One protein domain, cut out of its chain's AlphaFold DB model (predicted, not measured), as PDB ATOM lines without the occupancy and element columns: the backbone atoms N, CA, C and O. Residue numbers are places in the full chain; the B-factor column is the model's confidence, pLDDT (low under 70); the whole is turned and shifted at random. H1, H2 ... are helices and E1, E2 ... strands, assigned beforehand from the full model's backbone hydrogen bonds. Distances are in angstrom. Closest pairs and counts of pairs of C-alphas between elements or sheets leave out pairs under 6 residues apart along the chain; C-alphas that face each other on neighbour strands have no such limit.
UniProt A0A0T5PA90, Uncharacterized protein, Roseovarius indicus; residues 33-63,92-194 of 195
ATOM      1  N   PHE A  33      16.455 -37.457 -10.817       89.19
ATOM      2  CA  PHE A  33      16.176 -36.059 -10.477       89.19
ATOM      3  C   PHE A  33      14.748 -35.638 -10.822       89.19
ATOM      4  O   PHE A  33      14.167 -36.034 -11.831       89.19
ATOM      5  N   GLY A  34      14.164 -34.827  -9.938       86.94
ATOM      6  CA  GLY A  34      12.832 -34.265 -10.117       86.94
ATOM      7  C   GLY A  34      12.799 -33.017 -11.002       86.94
ATOM      8  O   GLY A  34      13.799 -32.560 -11.554       86.94
ATOM      9  N   ARG A  35      11.602 -32.424 -11.091       91.06
ATOM     10  CA  ARG A  35      11.422 -31.100 -11.698       91.06
ATOM     11  C   ARG A  35      12.166 -30.061 -10.867       91.06
ATOM     12  O   ARG A  35      12.130 -30.113  -9.638       91.06
ATOM     13  N   SER A  36      12.799 -29.108 -11.537       93.19
ATOM     14  CA  SER A  36      13.482 -28.020 -10.851       93.19
ATOM     15  C   SER A  36      12.494 -27.001 -10.273       93.19
ATOM     16  O   SER A  36      11.459 -26.705 -10.871       93.19
ATOM     17  N   THR A  37      12.820 -26.455  -9.103       94.06
ATOM     18  CA  THR A  37      12.066 -25.387  -8.435       94.06
ATOM     19  C   THR A  37      12.894 -24.109  -8.363       94.06
ATOM     20  O   THR A  37      14.121 -24.168  -8.251       94.06
ATOM     21  N   SER A  38      12.231 -22.957  -8.452       92.75
ATOM     22  CA  SER A  38      12.853 -21.633  -8.388       92.75
ATOM     23  C   SER A  38      12.553 -20.980  -7.045       92.75
ATOM     24  O   SER A  38      11.417 -21.002  -6.582       92.75
ATOM     25  N   VAL A  39      13.568 -20.363  -6.450       90.12
ATOM     26  CA  VAL A  39      13.460 -19.525  -5.253       90.12
ATOM     27  C   VAL A  39      14.000 -18.145  -5.620       90.12
ATOM     28  O   VAL A  39      15.142 -18.043  -6.069       90.12
ATOM     29  N   GLU A  40      13.180 -17.103  -5.479       86.69
ATOM     30  CA  GLU A  40      13.591 -15.714  -5.733       86.69
ATOM     31  C   GLU A  40      14.647 -15.288  -4.698       86.69
ATOM     32  O   GLU A  40      14.547 -15.621  -3.515       86.69
ATOM     33  N   THR A  41      15.664 -14.557  -5.143       79.62
ATOM     34  CA  THR A  41      16.681 -13.958  -4.277       79.62
ATOM     35  C   THR A  41      16.198 -12.569  -3.859       79.62
ATOM     36  O   THR A  41      15.947 -11.719  -4.714       79.62
ATOM     37  N   ALA A  42      16.060 -12.324  -2.553       72.25
ATOM     38  CA  ALA A  42      15.600 -11.030  -2.054       72.25
ATOM     39  C   ALA A  42      16.647  -9.922  -2.315       72.25
ATOM     40  O   ALA A  42      17.852 -10.168  -2.177       72.25
ATOM     41  N   PRO A  43      16.224  -8.696  -2.672       61.84
ATOM     42  CA  PRO A  43      17.141  -7.577  -2.888       61.84
ATOM     43  C   PRO A  43      17.924  -7.257  -1.607       61.84
ATOM     44  O   PRO A  43      17.359  -7.250  -0.520       61.84
ATOM     45  N   GLY A  44      19.230  -7.005  -1.736       60.81
ATOM     46  CA  GLY A  44      20.125  -6.786  -0.589       60.81
ATOM     47  C   GLY A  44      20.613  -8.071   0.087       60.81
ATOM     48  O   GLY A  44      21.412  -8.010   1.016       60.81
ATOM     49  N   THR A  45      20.193  -9.239  -0.404       62.03
ATOM     50  CA  THR A  45      20.700 -10.524   0.070       62.03
ATOM     51  C   THR A  45      21.452 -11.259  -1.028       62.03
ATOM     52  O   THR A  45      21.027 -11.308  -2.182       62.03
ATOM     53  N   VAL A  46      22.587 -11.841  -0.665       63.09
ATOM     54  CA  VAL A  46      23.336 -12.765  -1.508       63.09
ATOM     55  C   VAL A  46      23.152 -14.148  -0.919       63.09
ATOM     56  O   VAL A  46      23.346 -14.360   0.278       63.09
ATOM     57  N   ARG A  47      22.783 -15.113  -1.758       64.69
ATOM     58  CA  ARG A  47      22.786 -16.506  -1.333       64.69
ATOM     59  C   ARG A  47      24.221 -17.020  -1.385       64.69
ATOM     60  O   ARG A  47      24.772 -17.197  -2.466       64.69
ATOM     61  N   THR A  48      24.821 -17.205  -0.215       59.06
ATOM     62  CA  THR A  48      26.144 -17.808  -0.060       59.06
ATOM     63  C   THR A  48      26.099 -19.256  -0.539       59.06
ATOM     64  O   THR A  48      25.043 -19.897  -0.562       59.06
ATOM     65  N   ALA A  49      27.259 -19.778  -0.911       52.00
ATOM     66  CA  ALA A  49      27.432 -21.116  -1.450       52.00
ATOM     67  C   ALA A  49      26.940 -22.242  -0.497       52.00
ATOM     68  O   ALA A  49      26.430 -23.252  -0.978       52.00
ATOM     69  N   ASP A  50      26.890 -22.009   0.823       53.81
ATOM     70  CA  ASP A  50      26.239 -22.887   1.825       53.81
ATOM     71  C   ASP A  50      24.693 -22.894   1.754       53.81
ATOM     72  O   ASP A  50      24.003 -23.493   2.576       53.81
ATOM     73  N   GLY A  51      24.093 -22.151   0.822       57.19
ATOM     74  CA  GLY A  51      22.644 -21.960   0.723       57.19
ATOM     75  C   GLY A  51      22.056 -20.956   1.717       57.19
ATOM     76  O   GLY A  51      20.856 -20.666   1.621       57.19
ATOM     77  N   ARG A  52      22.880 -20.405   2.619       63.94
ATOM     78  CA  ARG A  52      22.511 -19.327   3.545       63.94
ATOM     79  C   ARG A  52      22.266 -18.028   2.789       63.94
ATOM     80  O   ARG A  52      22.962 -17.710   1.830       63.94
ATOM     81  N   VAL A  53      21.266 -17.282   3.229       66.88
ATOM     82  CA  VAL A  53      20.965 -15.945   2.719       66.88
ATOM     83  C   VAL A  53      21.725 -14.961   3.601       66.88
ATOM     84  O   VAL A  53      21.475 -14.903   4.802       66.88
ATOM     85  N   GLN A  54      22.696 -14.257   3.028       68.62
ATOM     86  CA  GLN A  54      23.536 -13.304   3.739       68.62
ATOM     87  C   GLN A  54      23.152 -11.890   3.304       68.62
ATOM     88  O   GLN A  54      23.149 -11.573   2.113       68.62
ATOM     89  N   GLU A  55      22.770 -11.056   4.266       72.00
ATOM     90  CA  GLU A  55      22.450  -9.653   4.023       72.00
ATOM     91  C   GLU A  55      23.751  -8.886   3.779       72.00
ATOM     92  O   GLU A  55      24.663  -8.891   4.607       72.00
ATOM     93  N   VAL A  56      23.868  -8.279   2.601       66.12
ATOM     94  CA  VAL A  56      25.050  -7.520   2.188       66.12
ATOM     95  C   VAL A  56      24.716  -6.042   2.131       66.12
ATOM     96  O   VAL A  56      23.651  -5.641   1.666       66.12
ATOM     97  N   ASN A  57      25.668  -5.217   2.572       72.69
ATOM     98  CA  ASN A  57      25.514  -3.770   2.586       72.69
ATOM     99  C   ASN A  57      25.178  -3.244   1.170       72.69
ATOM    100  O   ASN A  57      25.981  -3.437   0.245       72.69
ATOM    101  N   PRO A  58      24.044  -2.542   0.990       66.94
ATOM    102  CA  PRO A  58      23.600  -2.049  -0.312       66.94
ATOM    103  C   PRO A  58      24.527  -0.986  -0.927       66.94
ATOM    104  O   PRO A  58      24.424  -0.714  -2.120       66.94
ATOM    105  N   LEU A  59      25.445  -0.396  -0.148       69.12
ATOM    106  CA  LEU A  59      26.391   0.623  -0.625       69.12
ATOM    107  C   LEU A  59      27.600   0.041  -1.369       69.12
ATOM    108  O   LEU A  59      28.232   0.735  -2.166       69.12
ATOM    109  N   ILE A  60      27.925  -1.233  -1.141       64.19
ATOM    110  CA  ILE A  60      28.921  -1.938  -1.945       64.19
ATOM    111  C   ILE A  60      28.195  -2.321  -3.232       64.19
ATOM    112  O   ILE A  60      27.424  -3.272  -3.247       64.19
ATOM    113  N   GLY A  61      28.375  -1.540  -4.299       56.84
ATOM    114  CA  GLY A  61      27.712  -1.805  -5.578       56.84
ATOM    115  C   GLY A  61      27.963  -3.230  -6.107       56.84
ATOM    116  O   GLY A  61      28.881  -3.928  -5.676       56.84
ATOM    117  N   GLU A  62      27.188  -3.654  -7.109       58.12
ATOM    118  CA  GLU A  62      27.150  -5.045  -7.614       58.12
ATOM    119  C   GLU A  62      28.524  -5.631  -8.003       58.12
ATOM    120  O   GLU A  62      28.780  -6.835  -7.895       58.12
ATOM    121  N   ARG A  63      29.445  -4.772  -8.454       56.31
ATOM    122  CA  ARG A  63      30.809  -5.160  -8.832       56.31
ATOM    123  C   ARG A  63      31.682  -5.482  -7.610       56.31
ATOM    124  O   ARG A  63      32.476  -6.411  -7.680       56.31
ATOM    125  N   ARG A  92      36.293 -13.838 -15.746       84.25
ATOM    126  CA  ARG A  92      35.752 -12.510 -15.382       84.25
ATOM    127  C   ARG A  92      34.243 -12.372 -15.594       84.25
ATOM    128  O   ARG A  92      33.716 -11.264 -15.481       84.25
ATOM    129  N   GLY A  93      33.550 -13.471 -15.889       86.94
ATOM    130  CA  GLY A  93      32.106 -13.467 -16.093       86.94
ATOM    131  C   GLY A  93      31.346 -13.005 -14.855       86.94
ATOM    132  O   GLY A  93      31.831 -13.080 -13.727       86.94
ATOM    133  N   THR A  94      30.138 -12.505 -15.077       88.75
ATOM    134  CA  THR A  94      29.226 -12.022 -14.031       88.75
ATOM    135  C   THR A  94      27.976 -12.884 -14.004       88.75
ATOM    136  O   THR A  94      27.638 -13.499 -15.017       88.75
ATOM    137  N   LEU A  95      27.286 -12.918 -12.861       90.38
ATOM    138  CA  LEU A  95      26.043 -13.675 -12.737       90.38
ATOM    139  C   LEU A  95      25.028 -13.208 -13.777       90.38
ATOM    140  O   LEU A  95      24.856 -12.011 -14.046       90.38
ATOM    141  N   ILE A  96      24.349 -14.183 -14.361       93.38
ATOM    142  CA  ILE A  96      23.255 -13.926 -15.286       93.38
ATOM    143  C   ILE A  96      22.047 -13.382 -14.511       93.38
ATOM    144  O   ILE A  96      21.982 -13.478 -13.283       93.38
ATOM    145  N   SER A  97      21.072 -12.808 -15.218       93.50
ATOM    146  CA  SER A  97      19.905 -12.203 -14.571       93.50
ATOM    147  C   SER A  97      19.073 -13.259 -13.844       93.50
ATOM    148  O   SER A  97      18.870 -13.149 -12.635       93.50
ATOM    149  N   GLN A  98      18.624 -14.299 -14.555       94.75
ATOM    150  CA  GLN A  98      17.784 -15.348 -13.973       94.75
ATOM    151  C   GLN A  98      17.995 -16.702 -14.660       94.75
ATOM    152  O   GLN A  98      18.242 -16.754 -15.866       94.75
ATOM    153  N   VAL A  99      17.836 -17.791 -13.909       96.88
ATOM    154  CA  VAL A  99      17.764 -19.159 -14.438       96.88
ATOM    155  C   VAL A  99      16.309 -19.492 -14.758       96.88
ATOM    156  O   VAL A  99      15.457 -19.523 -13.865       96.88
ATOM    157  N   THR A 100      16.008 -19.752 -16.026       96.44
ATOM    158  CA  THR A 100      14.654 -20.071 -16.497       96.44
ATOM    159  C   THR A 100      14.379 -21.563 -16.490       96.44
ATOM    160  O   THR A 100      13.236 -21.957 -16.270       96.44
ATOM    161  N   ASP A 101      15.407 -22.389 -16.694       96.94
ATOM    162  CA  ASP A 101      15.277 -23.841 -16.671       96.94
ATOM    163  C   ASP A 101      16.535 -24.529 -16.132       96.94
ATOM    164  O   ASP A 101      17.647 -24.016 -16.261       96.94
ATOM    165  N   LEU A 102      16.337 -25.685 -15.505       97.06
ATOM    166  CA  LEU A 102      17.394 -26.547 -14.983       97.06
ATOM    167  C   LEU A 102      16.954 -27.995 -15.169       97.06
ATOM    168  O   LEU A 102      15.974 -28.419 -14.543       97.06
ATOM    169  N   ASN A 103      17.703 -28.722 -15.992       95.62
ATOM    170  CA  ASN A 103      17.476 -30.121 -16.306       95.62
ATOM    171  C   ASN A 103      18.737 -30.945 -16.028       95.62
ATOM    172  O   ASN A 103      19.854 -30.489 -16.266       95.62
ATOM    173  N   ILE A 104      18.549 -32.157 -15.513       95.81
ATOM    174  CA  ILE A 104      19.638 -33.092 -15.254       95.81
ATOM    175  C   ILE A 104      19.434 -34.265 -16.200       95.81
ATOM    176  O   ILE A 104      18.514 -35.063 -16.028       95.81
ATOM    177  N   GLU A 105      20.270 -34.327 -17.227       94.06
ATOM    178  CA  GLU A 105      20.190 -35.322 -18.291       94.06
ATOM    179  C   GLU A 105      21.074 -36.516 -17.918       94.06
ATOM    180  O   GLU A 105      22.291 -36.353 -17.838       94.06
ATOM    181  N   PRO A 106      20.517 -37.709 -17.665       91.94
ATOM    182  CA  PRO A 106      21.332 -38.877 -17.363       91.94
ATOM    183  C   PRO A 106      22.157 -39.298 -18.584       91.94
ATOM    184  O   PRO A 106      21.691 -39.234 -19.723       91.94
ATOM    185  N   THR A 107      23.373 -39.778 -18.342       92.12
ATOM    186  CA  THR A 107      24.274 -40.311 -19.369       92.12
ATOM    187  C   THR A 107      24.819 -41.673 -18.953       92.12
ATOM    188  O   THR A 107      24.633 -42.128 -17.827       92.12
ATOM    189  N   ALA A 108      25.522 -42.344 -19.868       88.69
ATOM    190  CA  ALA A 108      26.154 -43.630 -19.582       88.69
ATOM    191  C   ALA A 108      27.291 -43.545 -18.547       88.69
ATOM    192  O   ALA A 108      27.690 -44.581 -18.032       88.69
ATOM    193  N   THR A 109      27.822 -42.349 -18.266       89.44
ATOM    194  CA  THR A 109      28.956 -42.111 -17.350       89.44
ATOM    195  C   THR A 109      28.586 -41.265 -16.124       89.44
ATOM    196  O   THR A 109      29.446 -40.997 -15.282       89.44
ATOM    197  N   GLY A 110      27.322 -40.849 -16.010       92.19
ATOM    198  CA  GLY A 110      26.821 -40.017 -14.923       92.19
ATOM    199  C   GLY A 110      25.615 -39.193 -15.364       92.19
ATOM    200  O   GLY A 110      24.582 -39.745 -15.745       92.19
ATOM    201  N   ALA A 111      25.727 -37.867 -15.306       94.19
ATOM    202  CA  ALA A 111      24.691 -36.949 -15.761       94.19
ATOM    203  C   ALA A 111      25.281 -35.639 -16.298       94.19
ATOM    204  O   ALA A 111      26.421 -35.286 -16.021       94.19
ATOM    205  N   ILE A 112      24.490 -34.890 -17.057       95.50
ATOM    206  CA  ILE A 112      24.811 -33.541 -17.514       95.50
ATOM    207  C   ILE A 112      23.829 -32.581 -16.856       95.50
ATOM    208  O   ILE A 112      22.616 -32.677 -17.047       95.50
ATOM    209  N   VAL A 113      24.355 -31.627 -16.097       96.38
ATOM    210  CA  VAL A 113      23.578 -30.521 -15.544       96.38
ATOM    211  C   VAL A 113      23.444 -29.463 -16.624       96.38
ATOM    212  O   VAL A 113      24.408 -28.762 -16.913       96.38
ATOM    213  N   ARG A 114      22.261 -29.338 -17.227       97.50
ATOM    214  CA  ARG A 114      21.953 -28.308 -18.224       97.50
ATOM    215  C   ARG A 114      21.125 -27.202 -17.585       97.50
ATOM    216  O   ARG A 114      20.034 -27.448 -17.076       97.50
ATOM    217  N   ALA A 115      21.611 -25.968 -17.672       97.50
ATOM    218  CA  ALA A 115      20.874 -24.789 -17.240       97.50
ATOM    219  C   ALA A 115      20.612 -23.850 -18.419       97.50
ATOM    220  O   ALA A 115      21.491 -23.599 -19.247       97.50
ATOM    221  N   VAL A 116      19.403 -23.294 -18.459       97.88
ATOM    222  CA  VAL A 116      19.009 -22.231 -19.386       97.88
ATOM    223  C   VAL A 116      18.654 -21.006 -18.567       97.88
ATOM    224  O   VAL A 116      17.987 -21.097 -17.534       97.88
ATOM    225  N   GLY A 117      19.099 -19.845 -19.021       97.00
ATOM    226  CA  GLY A 117      18.835 -18.598 -18.332       97.00
ATOM    227  C   GLY A 117      18.859 -17.402 -19.258       97.00
ATOM    228  O   GLY A 117      19.086 -17.516 -20.463       97.00
ATOM    229  N   VAL A 118      18.600 -16.243 -18.669       97.19
ATOM    230  CA  VAL A 118      18.590 -14.962 -19.371       97.19
ATOM    231  C   VAL A 118      19.638 -14.058 -18.755       97.19
ATOM    232  O   VAL A 118      19.781 -13.966 -17.532       97.19
ATOM    233  N   THR A 119      20.385 -13.375 -19.603       96.19
ATOM    234  CA  THR A 119      21.364 -12.384 -19.169       96.19
ATOM    235  C   THR A 119      20.708 -11.048 -18.856       96.19
ATOM    236  O   THR A 119      19.516 -10.832 -19.079       96.19
ATOM    237  N   THR A 120      21.486 -10.126 -18.297       92.12
ATOM    238  CA  THR A 120      21.031  -8.754 -18.056       92.12
ATOM    239  C   THR A 120      20.941  -7.988 -19.376       92.12
ATOM    240  O   THR A 120      20.000  -7.223 -19.589       92.12
ATOM    241  N   ARG A 121      21.894  -8.214 -20.290       91.38
ATOM    242  CA  ARG A 121      22.017  -7.511 -21.577       91.38
ATOM    243  C   ARG A 121      22.271  -8.469 -22.739       91.38
ATOM    244  O   ARG A 121      22.675  -9.612 -22.521       91.38
ATOM    245  N   GLN A 122      22.035  -7.995 -23.960       94.12
ATOM    246  CA  GLN A 122      22.346  -8.730 -25.189       94.12
ATOM    247  C   GLN A 122      23.854  -8.892 -25.404       94.12
ATOM    248  O   GLN A 122      24.659  -8.118 -24.878       94.12
ATOM    249  N   GLY A 123      24.218  -9.872 -26.235       93.12
ATOM    250  CA  GLY A 123      25.604 -10.091 -26.657       93.12
ATOM    251  C   GLY A 123      26.481 -10.724 -25.580       93.12
ATOM    252  O   GLY A 123      27.693 -10.546 -25.604       93.12
ATOM    253  N   ALA A 124      25.880 -11.421 -24.615       94.06
ATOM    254  CA  ALA A 124      26.639 -12.172 -23.631       94.06
ATOM    255  C   ALA A 124      27.317 -13.391 -24.272       94.06
ATOM    256  O   ALA A 124      26.729 -14.061 -25.119       94.06
ATOM    257  N   TYR A 125      28.547 -13.674 -23.854       94.31
ATOM    258  CA  TYR A 125      29.381 -14.735 -24.415       94.31
ATOM    259  C   TYR A 125      30.203 -15.425 -23.323       94.31
ATOM    260  O   TYR A 125      30.132 -15.038 -22.156       94.31
ATOM    261  N   ASP A 126      30.957 -16.461 -23.712       92.94
ATOM    262  CA  ASP A 126      31.773 -17.292 -22.814       92.94
ATOM    263  C   ASP A 126      30.980 -17.695 -21.568       92.94
ATOM    264  O   ASP A 126      31.271 -17.276 -20.453       92.94
ATOM    265  N   VAL A 127      29.876 -18.400 -21.795       94.94
ATOM    266  CA  VAL A 127      28.903 -18.752 -20.766       94.94
ATOM    267  C   VAL A 127      29.382 -19.992 -20.025       94.94
ATOM    268  O   VAL A 127      29.699 -21.000 -20.657       94.94
ATOM    269  N   ARG A 128      29.410 -19.940 -18.692       93.56
ATOM    270  CA  ARG A 128      29.931 -21.030 -17.862       93.56
ATOM    271  C   ARG A 128      29.009 -21.335 -16.689       93.56
ATOM    272  O   ARG A 128      28.427 -20.432 -16.084       93.56
ATOM    273  N   LEU A 129      28.909 -22.622 -16.368       92.69
ATOM    274  CA  LEU A 129      28.422 -23.107 -15.081       92.69
ATOM    275  C   LEU A 129      29.645 -23.473 -14.256       92.69
ATOM    276  O   LEU A 129      30.280 -24.488 -14.524       92.69
ATOM    277  N   LEU A 130      30.008 -22.618 -13.305       90.06
ATOM    278  CA  LEU A 130      31.178 -22.868 -12.472       90.06
ATOM    279  C   LEU A 130      30.757 -23.546 -11.173       90.06
ATOM    280  O   LEU A 130      29.860 -23.026 -10.503       90.06
ATOM    281  N   PRO A 131      31.359 -24.692 -10.816       89.06
ATOM    282  CA  PRO A 131      31.121 -25.292  -9.519       89.06
ATOM    283  C   PRO A 131      31.706 -24.406  -8.420       89.06
ATOM    284  O   PRO A 131      32.787 -23.836  -8.563       89.06
ATOM    285  N   LEU A 132      30.989 -24.312  -7.310       83.75
ATOM    286  CA  LEU A 132      31.522 -23.782  -6.063       83.75
ATOM    287  C   LEU A 132      32.191 -24.910  -5.276       83.75
ATOM    288  O   LEU A 132      31.903 -26.082  -5.512       83.75
ATOM    289  N   TYR A 133      33.085 -24.544  -4.354       81.94
ATOM    290  CA  TYR A 133      33.816 -25.499  -3.510       81.94
ATOM    291  C   TYR A 133      34.548 -26.581  -4.314       81.94
ATOM    292  O   TYR A 133      34.510 -27.749  -3.956       81.94
ATOM    293  N   GLU A 134      35.153 -26.204  -5.444       80.69
ATOM    294  CA  GLU A 134      35.865 -27.134  -6.336       80.69
ATOM    295  C   GLU A 134      34.996 -28.282  -6.895       80.69
ATOM    296  O   GLU A 134      35.517 -29.232  -7.467       80.69
ATOM    297  N   GLY A 135      33.663 -28.173  -6.806       82.56
ATOM    298  CA  GLY A 135      32.729 -29.229  -7.215       82.56
ATOM    299  C   GLY A 135      32.277 -30.129  -6.073       82.56
ATOM    300  O   GLY A 135      31.404 -30.970  -6.283       82.56
ATOM    301  N   GLU A 136      32.789 -29.915  -4.864       86.62
ATOM    302  CA  GLU A 136      32.448 -30.730  -3.708       86.62
ATOM    303  C   GLU A 136      31.046 -30.393  -3.164       86.62
ATOM    304  O   GLU A 136      30.710 -29.220  -2.937       86.62
ATOM    305  N   PRO A 137      30.189 -31.401  -2.926       88.25
ATOM    306  CA  PRO A 137      28.869 -31.177  -2.354       88.25
ATOM    307  C   PRO A 137      28.952 -30.798  -0.870       88.25
ATOM    308  O   PRO A 137      29.446 -31.565  -0.045       88.25
ATOM    309  N   VAL A 138      28.351 -29.668  -0.492       86.69
ATOM    310  CA  VAL A 138      28.188 -29.273   0.918       86.69
ATOM    311  C   VAL A 138      26.811 -29.725   1.392       86.69
ATOM    312  O   VAL A 138      25.800 -29.387   0.778       86.69
ATOM    313  N   ASP A 139      26.757 -30.546   2.443       86.50
ATOM    314  CA  ASP A 139      25.523 -31.174   2.946       86.50
ATOM    315  C   ASP A 139      24.735 -31.950   1.863       86.50
ATOM    316  O   ASP A 139      23.505 -32.054   1.882       86.50
ATOM    317  N   GLY A 140      25.453 -32.508   0.879       88.88
ATOM    318  CA  GLY A 140      24.872 -33.190  -0.281       88.88
ATOM    319  C   GLY A 140      24.260 -32.247  -1.321       88.88
ATOM    320  O   GLY A 140      23.479 -32.691  -2.169       88.88
ATOM    321  N   VAL A 141      24.581 -30.953  -1.271       90.88
ATOM    322  CA  VAL A 141      24.179 -29.964  -2.270       90.88
ATOM    323  C   VAL A 141      25.392 -29.518  -3.072       90.88
ATOM    324  O   VAL A 141      26.265 -28.824  -2.555       90.88
ATOM    325  N   ILE A 142      25.411 -29.858  -4.358       91.38
ATOM    326  CA  ILE A 142      26.376 -29.276  -5.290       91.38
ATOM    327  C   ILE A 142      25.811 -27.971  -5.842       91.38
ATOM    328  O   ILE A 142      24.655 -27.905  -6.282       91.38
ATOM    329  N   THR A 143      26.613 -26.914  -5.772       90.69
ATOM    330  CA  THR A 143      26.183 -25.562  -6.130       90.69
ATOM    331  C   THR A 143      27.008 -25.039  -7.292       90.69
ATOM    332  O   THR A 143      28.233 -25.074  -7.257       90.69
ATOM    333  N   TYR A 144      26.318 -24.512  -8.300       91.81
ATOM    334  CA  TYR A 144      26.907 -23.875  -9.466       91.81
ATOM    335  C   TYR A 144      26.533 -22.399  -9.536       91.81
ATOM    336  O   TYR A 144      25.385 -22.021  -9.286       91.81
ATOM    337  N   GLU A 145      27.477 -21.575  -9.971       91.12
ATOM    338  CA  GLU A 145      27.209 -20.213 -10.416       91.12
ATOM    339  C   GLU A 145      26.986 -20.188 -11.922       91.12
ATOM    340  O   GLU A 145      27.802 -20.693 -12.698       91.12
ATOM    341  N   PHE A 146      25.887 -19.565 -12.349       93.81
ATOM    342  CA  PHE A 146      25.614 -19.367 -13.763       93.81
ATOM    343  C   PHE A 146      26.109 -17.991 -14.194       93.81
ATOM    344  O   PHE A 146      25.521 -16.953 -13.868       93.81
ATOM    345  N   LEU A 147      27.223 -17.994 -14.919       92.12
ATOM    346  CA  LEU A 147      27.986 -16.805 -15.251       92.12
ATOM    347  C   LEU A 147      28.112 -16.632 -16.769       92.12
ATOM    348  O   LEU A 147      28.143 -17.596 -17.534       92.12
ATOM    349  N   ALA A 148      28.213 -15.378 -17.199       93.88
ATOM    350  CA  ALA A 148      28.530 -15.022 -18.576       93.88
ATOM    351  C   ALA A 148      29.368 -13.739 -18.631       93.88
ATOM    352  O   ALA A 148      29.228 -12.840 -17.790       93.88
ATOM    353  N   MET A 149      30.202 -13.610 -19.661       92.00
ATOM    354  CA  MET A 149      30.809 -12.329 -20.016       92.00
ATOM    355  C   MET A 149      29.730 -11.450 -20.646       92.00
ATOM    356  O   MET A 149      29.153 -11.798 -21.672       92.00
ATOM    357  N   GLN A 150      29.420 -10.322 -20.005       91.31
ATOM    358  CA  GLN A 150      28.344  -9.423 -20.423       91.31
ATOM    359  C   GLN A 150      28.928  -8.067 -20.844       91.31
ATOM    360  O   GLN A 150      29.593  -7.421 -20.027       91.31
ATOM    361  N   PRO A 151      28.679  -7.604 -22.083       90.00
ATOM    362  CA  PRO A 151      29.089  -6.272 -22.507       90.00
ATOM    363  C   PRO A 151      28.400  -5.180 -21.681       90.00
ATOM    364  O   PRO A 151      27.230  -5.291 -21.310       90.00
ATOM    365  N   ILE A 152      29.119  -4.091 -21.412       86.31
ATOM    366  CA  ILE A 152      28.590  -2.955 -20.635       86.31
ATOM    367  C   ILE A 152      27.807  -1.949 -21.489       86.31
ATOM    368  O   ILE A 152      27.011  -1.181 -20.954       86.31
ATOM    369  N   ASN A 153      28.017  -1.957 -22.806       90.25
ATOM    370  CA  ASN A 153      27.502  -0.977 -23.764       90.25
ATOM    371  C   ASN A 153      26.345  -1.502 -24.632       90.25
ATOM    372  O   ASN A 153      25.904  -0.801 -25.539       90.25
ATOM    373  N   THR A 154      25.843  -2.712 -24.379       90.31
ATOM    374  CA  THR A 154      24.717  -3.274 -25.134       90.31
ATOM    375  C   THR A 154      23.370  -2.933 -24.487       90.31
ATOM    376  O   THR A 154      23.263  -2.841 -23.253       90.31
ATOM    377  N   PRO A 155      22.307  -2.740 -25.289       90.00
ATOM    378  CA  PRO A 155      20.956  -2.603 -24.763       90.00
ATOM    379  C   PRO A 155      20.487  -3.915 -24.113       90.00
ATOM    380  O   PRO A 155      21.043  -4.993 -24.341       90.00
ATOM    381  N   GLN A 156      19.442  -3.837 -23.284       90.75
ATOM    382  CA  GLN A 156      18.851  -5.048 -22.710       90.75
ATOM    383  C   GLN A 156      18.117  -5.877 -23.763       90.75
ATOM    384  O   GLN A 156      18.308  -7.085 -23.816       90.75
ATOM    385  N   GLY A 157      17.308  -5.238 -24.607       90.31
ATOM    386  CA  GLY A 157      16.515  -5.931 -25.617       90.31
ATOM    387  C   GLY A 157      15.542  -6.986 -25.055       90.31
ATOM    388  O   GLY A 157      15.366  -7.116 -23.840       90.31
ATOM    389  N   PRO A 158      14.860  -7.730 -25.941       94.56
ATOM    390  CA  PRO A 158      13.879  -8.743 -25.557       94.56
ATOM    391  C   PRO A 158      14.531 -10.032 -25.035       94.56
ATOM    392  O   PRO A 158      15.654 -10.383 -25.396       94.56
ATOM    393  N   GLU A 159      13.797 -10.800 -24.227       93.31
ATOM    394  CA  GLU A 159      14.319 -11.998 -23.553       93.31
ATOM    395  C   GLU A 159      14.928 -13.040 -24.505       93.31
ATOM    396  O   GLU A 159      15.985 -13.590 -24.209       93.31
ATOM    397  N   HIS A 160      14.322 -13.268 -25.674       93.81
ATOM    398  CA  HIS A 160      14.803 -14.273 -26.628       93.81
ATOM    399  C   HIS A 160      16.233 -14.003 -27.126       93.81
ATOM    400  O   HIS A 160      16.965 -14.946 -27.397       93.81
ATOM    401  N   THR A 161      16.652 -12.735 -27.186       94.50
ATOM    402  CA  THR A 161      18.025 -12.337 -27.566       94.50
ATOM    403  C   THR A 161      19.037 -12.417 -26.421       94.50
ATOM    404  O   THR A 161      20.235 -12.256 -26.639       94.50
ATOM    405  N   ARG A 162      18.558 -12.635 -25.192       95.25
ATOM    406  CA  ARG A 162      19.367 -12.768 -23.971       95.25
ATOM    407  C   ARG A 162      19.416 -14.200 -23.448       95.25
ATOM    408  O   ARG A 162      20.039 -14.449 -22.416       95.25
ATOM    409  N   ARG A 163      18.713 -15.124 -24.103       97.00
ATOM    410  CA  ARG A 163      18.654 -16.518 -23.685       97.00
ATOM    411  C   ARG A 163      19.986 -17.192 -23.979       97.00
ATOM    412  O   ARG A 163      20.463 -17.175 -25.108       97.00
ATOM    413  N   ILE A 164      20.542 -17.814 -22.955       97.12
ATOM    414  CA  ILE A 164      21.799 -18.552 -23.007       97.12
ATOM    415  C   ILE A 164      21.631 -19.891 -22.303       97.12
ATOM    416  O   ILE A 164      20.742 -20.074 -21.469       97.12
ATOM    417  N   GLN A 165      22.509 -20.826 -22.637       97.12
ATOM    418  CA  GLN A 165      22.544 -22.145 -22.030       97.12
ATOM    419  C   GLN A 165      23.984 -22.544 -21.739       97.12
ATOM    420  O   GLN A 165      24.895 -22.185 -22.484       97.12
ATOM    421  N   ALA A 166      24.165 -23.307 -20.672       97.06
ATOM    422  CA  ALA A 166      25.421 -23.957 -20.347       97.06
ATOM    423  C   ALA A 166      25.141 -25.340 -19.768       97.06
ATOM    424  O   ALA A 166      24.039 -25.623 -19.288       97.06
ATOM    425  N   ALA A 167      26.145 -26.203 -19.856       96.44
ATOM    426  CA  ALA A 167      26.061 -27.563 -19.368       96.44
ATOM    427  C   ALA A 167      27.371 -27.961 -18.691       96.44
ATOM    428  O   ALA A 167      28.438 -27.615 -19.194       96.44
ATOM    429  N   GLN A 168      27.274 -28.694 -17.583       94.81
ATOM    430  CA  GLN A 168      28.419 -29.255 -16.872       94.81
ATOM    431  C   GLN A 168      28.223 -30.769 -16.707       94.81
ATOM    432  O   GLN A 168      27.157 -31.185 -16.240       94.81
ATOM    433  N   PRO A 169      29.198 -31.606 -17.103       94.75
ATOM    434  CA  PRO A 169      29.145 -33.033 -16.819       94.75
ATOM    435  C   PRO A 169      29.379 -33.298 -15.328       94.75
ATOM    436  O   PRO A 169      30.149 -32.598 -14.674       94.75
ATOM    437  N   LEU A 170      28.726 -34.339 -14.831       93.25
ATOM    438  CA  LEU A 170      28.916 -34.940 -13.522       93.25
ATOM    439  C   LEU A 170      29.114 -36.440 -13.698       93.25
ATOM    440  O   LEU A 170      28.335 -37.102 -14.389       93.25
ATOM    441  N   SER A 171      30.151 -36.970 -13.073       92.88
ATOM    442  CA  SER A 171      30.449 -38.397 -13.039       92.88
ATOM    443  C   SER A 171      29.563 -39.138 -12.036       92.88
ATOM    444  O   SER A 171      28.955 -38.545 -11.143       92.88
ATOM    445  N   PHE A 172      29.504 -40.466 -12.153       89.06
ATOM    446  CA  PHE A 172      28.807 -41.299 -11.171       89.06
ATOM    447  C   PHE A 172      29.304 -41.108  -9.740       89.06
ATOM    448  O   PHE A 172      28.478 -40.974  -8.843       89.06
ATOM    449  N   GLY A 173      30.624 -41.060  -9.540       88.75
ATOM    450  CA  GLY A 173      31.208 -40.893  -8.207       88.75
ATOM    451  C   GLY A 173      30.783 -39.576  -7.558       88.75
ATOM    452  O   GLY A 173      30.337 -39.568  -6.416       88.75
ATOM    453  N   GLU A 174      30.810 -38.474  -8.312       89.31
ATOM    454  CA  GLU A 174      30.329 -37.175  -7.822       89.31
ATOM    455  C   GLU A 174      28.827 -37.220  -7.505       89.31
ATOM    456  O   GLU A 174      28.372 -36.692  -6.492       89.31
ATOM    457  N   LEU A 175      28.033 -37.902  -8.337       89.75
ATOM    458  CA  LEU A 175      26.594 -38.032  -8.124       89.75
ATOM    459  C   LEU A 175      26.232 -38.839  -6.873       89.75
ATOM    460  O   LEU A 175      25.133 -38.646  -6.356       89.75
ATOM    461  N   GLU A 176      27.074 -39.744  -6.378       87.69
ATOM    462  CA  GLU A 176      26.761 -40.540  -5.181       87.69
ATOM    463  C   GLU A 176      26.576 -39.666  -3.936       87.69
ATOM    464  O   GLU A 176      25.643 -39.887  -3.158       87.69
ATOM    465  N   ALA A 177      27.398 -38.626  -3.791       88.88
ATOM    466  CA  ALA A 177      27.321 -37.677  -2.684       88.88
ATOM    467  C   ALA A 177      26.232 -36.600  -2.879       88.88
ATOM    468  O   ALA A 177      25.810 -35.950  -1.917       88.88
ATOM    469  N   VAL A 178      25.735 -36.413  -4.106       92.56
ATOM    470  CA  VAL A 178      24.810 -35.326  -4.459       92.56
ATOM    471  C   VAL A 178      23.344 -35.731  -4.289       92.56
ATOM    472  O   VAL A 178      22.791 -36.557  -5.018       92.56
ATOM    473  N   LYS A 179      22.664 -35.041  -3.371       92.25
ATOM    474  CA  LYS A 179      21.206 -35.087  -3.177       92.25
ATOM    475  C   LYS A 179      20.488 -33.974  -3.930       92.25
ATOM    476  O   LYS A 179      19.385 -34.189  -4.421       92.25
ATOM    477  N   THR A 180      21.080 -32.783  -3.995       93.56
ATOM    478  CA  THR A 180      20.479 -31.610  -4.648       93.56
ATOM    479  C   THR A 180      21.501 -30.911  -5.526       93.56
ATOM    480  O   THR A 180      22.627 -30.672  -5.106       93.56
ATOM    481  N   ILE A 181      21.083 -30.536  -6.730       94.50
ATOM    482  CA  ILE A 181      21.853 -29.686  -7.633       94.50
ATOM    483  C   ILE A 181      21.229 -28.300  -7.612       94.50
ATOM    484  O   ILE A 181      20.029 -28.146  -7.856       94.50
ATOM    485  N   ARG A 182      22.041 -27.289  -7.311       94.38
ATOM    486  CA  ARG A 182      21.628 -25.892  -7.195       94.38
ATOM    487  C   ARG A 182      22.377 -25.038  -8.207       94.38
ATOM    488  O   ARG A 182      23.588 -25.141  -8.326       94.38
ATOM    489  N   VAL A 183      21.659 -24.148  -8.881       94.50
ATOM    490  CA  VAL A 183      22.225 -23.152  -9.792       94.50
ATOM    491  C   VAL A 183      21.800 -21.762  -9.338       94.50
ATOM    492  O   VAL A 183      20.606 -21.478  -9.207       94.50
ATOM    493  N   ILE A 184      22.782 -20.904  -9.088       91.25
ATOM    494  CA  ILE A 184      22.593 -19.538  -8.607       91.25
ATOM    495  C   ILE A 184      22.683 -18.566  -9.789       91.25
ATOM    496  O   ILE A 184      23.626 -18.607 -10.581       91.25
ATOM    497  N   ALA A 185      21.701 -17.673  -9.877       91.69
ATOM    498  CA  ALA A 185      21.731 -16.463 -10.686       91.69
ATOM    499  C   ALA A 185      21.463 -15.241  -9.800       91.69
ATOM    500  O   ALA A 185      21.219 -15.350  -8.597       91.69
ATOM    501  N   LYS A 186      21.495 -14.053 -10.407       88.56
ATOM    502  CA  LYS A 186      21.330 -12.792  -9.685       88.56
ATOM    503  C   LYS A 186      19.958 -12.664  -9.018       88.56
ATOM    504  O   LYS A 186      19.880 -12.275  -7.858       88.56
ATOM    505  N   ARG A 187      18.879 -12.965  -9.746       90.25
ATOM    506  CA  ARG A 187      17.498 -12.778  -9.266       90.25
ATOM    507  C   ARG A 187      16.878 -14.018  -8.648       90.25
ATOM    508  O   ARG A 187      15.937 -13.902  -7.875       90.25
ATOM    509  N   ASN A 188      17.360 -15.199  -9.006       93.31
ATOM    510  CA  ASN A 188      16.807 -16.436  -8.491       93.31
ATOM    511  C   ASN A 188      17.870 -17.518  -8.362       93.31
ATOM    512  O   ASN A 188      18.913 -17.512  -9.012       93.31
ATOM    513  N   THR A 189      17.551 -18.490  -7.525       92.00
ATOM    514  CA  THR A 189      18.243 -19.766  -7.451       92.00
ATOM    515  C   THR A 189      17.295 -20.845  -7.938       92.00
ATOM    516  O   THR A 189      16.152 -20.911  -7.479       92.00
ATOM    517  N   ARG A 190      17.762 -21.720  -8.823       94.69
ATOM    518  CA  ARG A 190      16.994 -22.882  -9.269       94.69
ATOM    519  C   ARG A 190      17.647 -24.159  -8.765       94.69
ATOM    520  O   ARG A 190      18.866 -24.281  -8.811       94.69
ATOM    521  N   GLN A 191      16.859 -25.095  -8.253       94.88
ATOM    522  CA  GLN A 191      17.378 -26.342  -7.692       94.88
ATOM    523  C   GLN A 191      16.560 -27.546  -8.141       94.88
ATOM    524  O   GLN A 191      15.342 -27.447  -8.287       94.88
ATOM    525  N   SER A 192      17.223 -28.681  -8.335       94.88
ATOM    526  CA  SER A 192      16.579 -29.978  -8.534       94.88
ATOM    527  C   SER A 192      17.122 -30.972  -7.518       94.88
ATOM    528  O   SER A 192      18.329 -31.039  -7.283       94.88
ATOM    529  N   ALA A 193      16.216 -31.718  -6.896       92.69
ATOM    530  CA  ALA A 193      16.539 -32.709  -5.884       92.69
ATOM    531  C   ALA A 193      16.359 -34.122  -6.438       92.69
ATOM    532  O   ALA A 193      15.528 -34.365  -7.325       92.69
ATOM    533  N   ARG A 194      17.142 -35.049  -5.886       87.69
ATOM    534  CA  ARG A 194      17.027 -36.475  -6.159       87.69
ATOM    535  C   ARG A 194      15.717 -37.029  -5.579       87.69
ATOM    536  O   ARG A 194      15.291 -36.578  -4.515       87.69
TER     537      ARG A 194
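Overview. This is residues 33 to 63 and 92 to 194 of the 195 residues of an uncharacterized protein of Roseovarius indicus (UniProt A0A0T5PA90). Two twisted sheets lie face to face as a sandwich, the larger of five strands, E1, E10, E9, E7 and E6, the smaller of three, E4, E5 and E8. A small hairpin, E2 and E3, sits beyond the larger sheet, on the side away from the smaller one, and the short helix H1 lies at one end between E8 and E9. The printed part has 134 residues with one named helix and ten named strands, in the order E1 to E8, H1, E9, E10. The larger sheet is mixed, the other two antiparallel, and the class is mostly strand. The whole is compact, with a radius of gyration of the C-alphas of 14.8 A and spans of 43 by 32 by 25 A.

Along the chain. In the larger sheet, E1 is residues 37 to 40, beginning at C-alpha 37 (12.066, -25.387, -8.435); E10 is 188 to 193, 16.5 A long, ending at C-alpha 193 (16.539, -32.709, -5.884); E9 is 180 to 184; E7 is 141 to 149, 25.9 A; E6 is 125 to 131, 18.3 A. In the smaller sheet, E4 is 98 to 107, 26.4 A; E5 is 110 to 118, 26.7 A; E8 is 163 to 171, 27.0 A. E2 is 45 to 47, E3 is 53 to 55, and H1 is 172 to 177.

Arrangement. E1 and E10 are antiparallel, with N 37 and O 191 2.8 A apart. E10 and E9, a hairpin, have N 183 and O 190 at 2.8 A. E9 and E7 are parallel at 26 degrees, with N 144 and O 182 at 2.8 A. E7 and E6, a hairpin, have N 145 and O 130 at 2.8 A. The parts of the two large sheets that face each other are 7.6 A centre to centre, and their strands stand at 33 degrees. The closest C-alphas of E4 and E10, Gln 98 and Asn 188, are 5.7 A apart; those of E6 and E8, Arg 128 and Ala 166, 5.9 A. E4 and E5, a hairpin, have N 103 and O 114 at 2.9 A; E5 and E8, antiparallel, have N 113 and O 168 at 2.8 A. H1 only grazes both of these sheets. It has 1 of 2 O i to N i+4 pairs within hydrogen-bond range. In the hairpin E2 and E3, N 46 and O 54 are 2.8 A apart; E3 is apart from E9.

Size, cuts and confidence. The C-alphas farthest apart, Leu 59 and Ala 108, are 48.1 A apart. Residues 64 to 91 are not printed; C-alphas 63 and 92 are 11.0 A apart. The link E7 to E8, 13 residues, is long. Residues 43 to 54, 56 and 58 to 63 have pLDDT under 70.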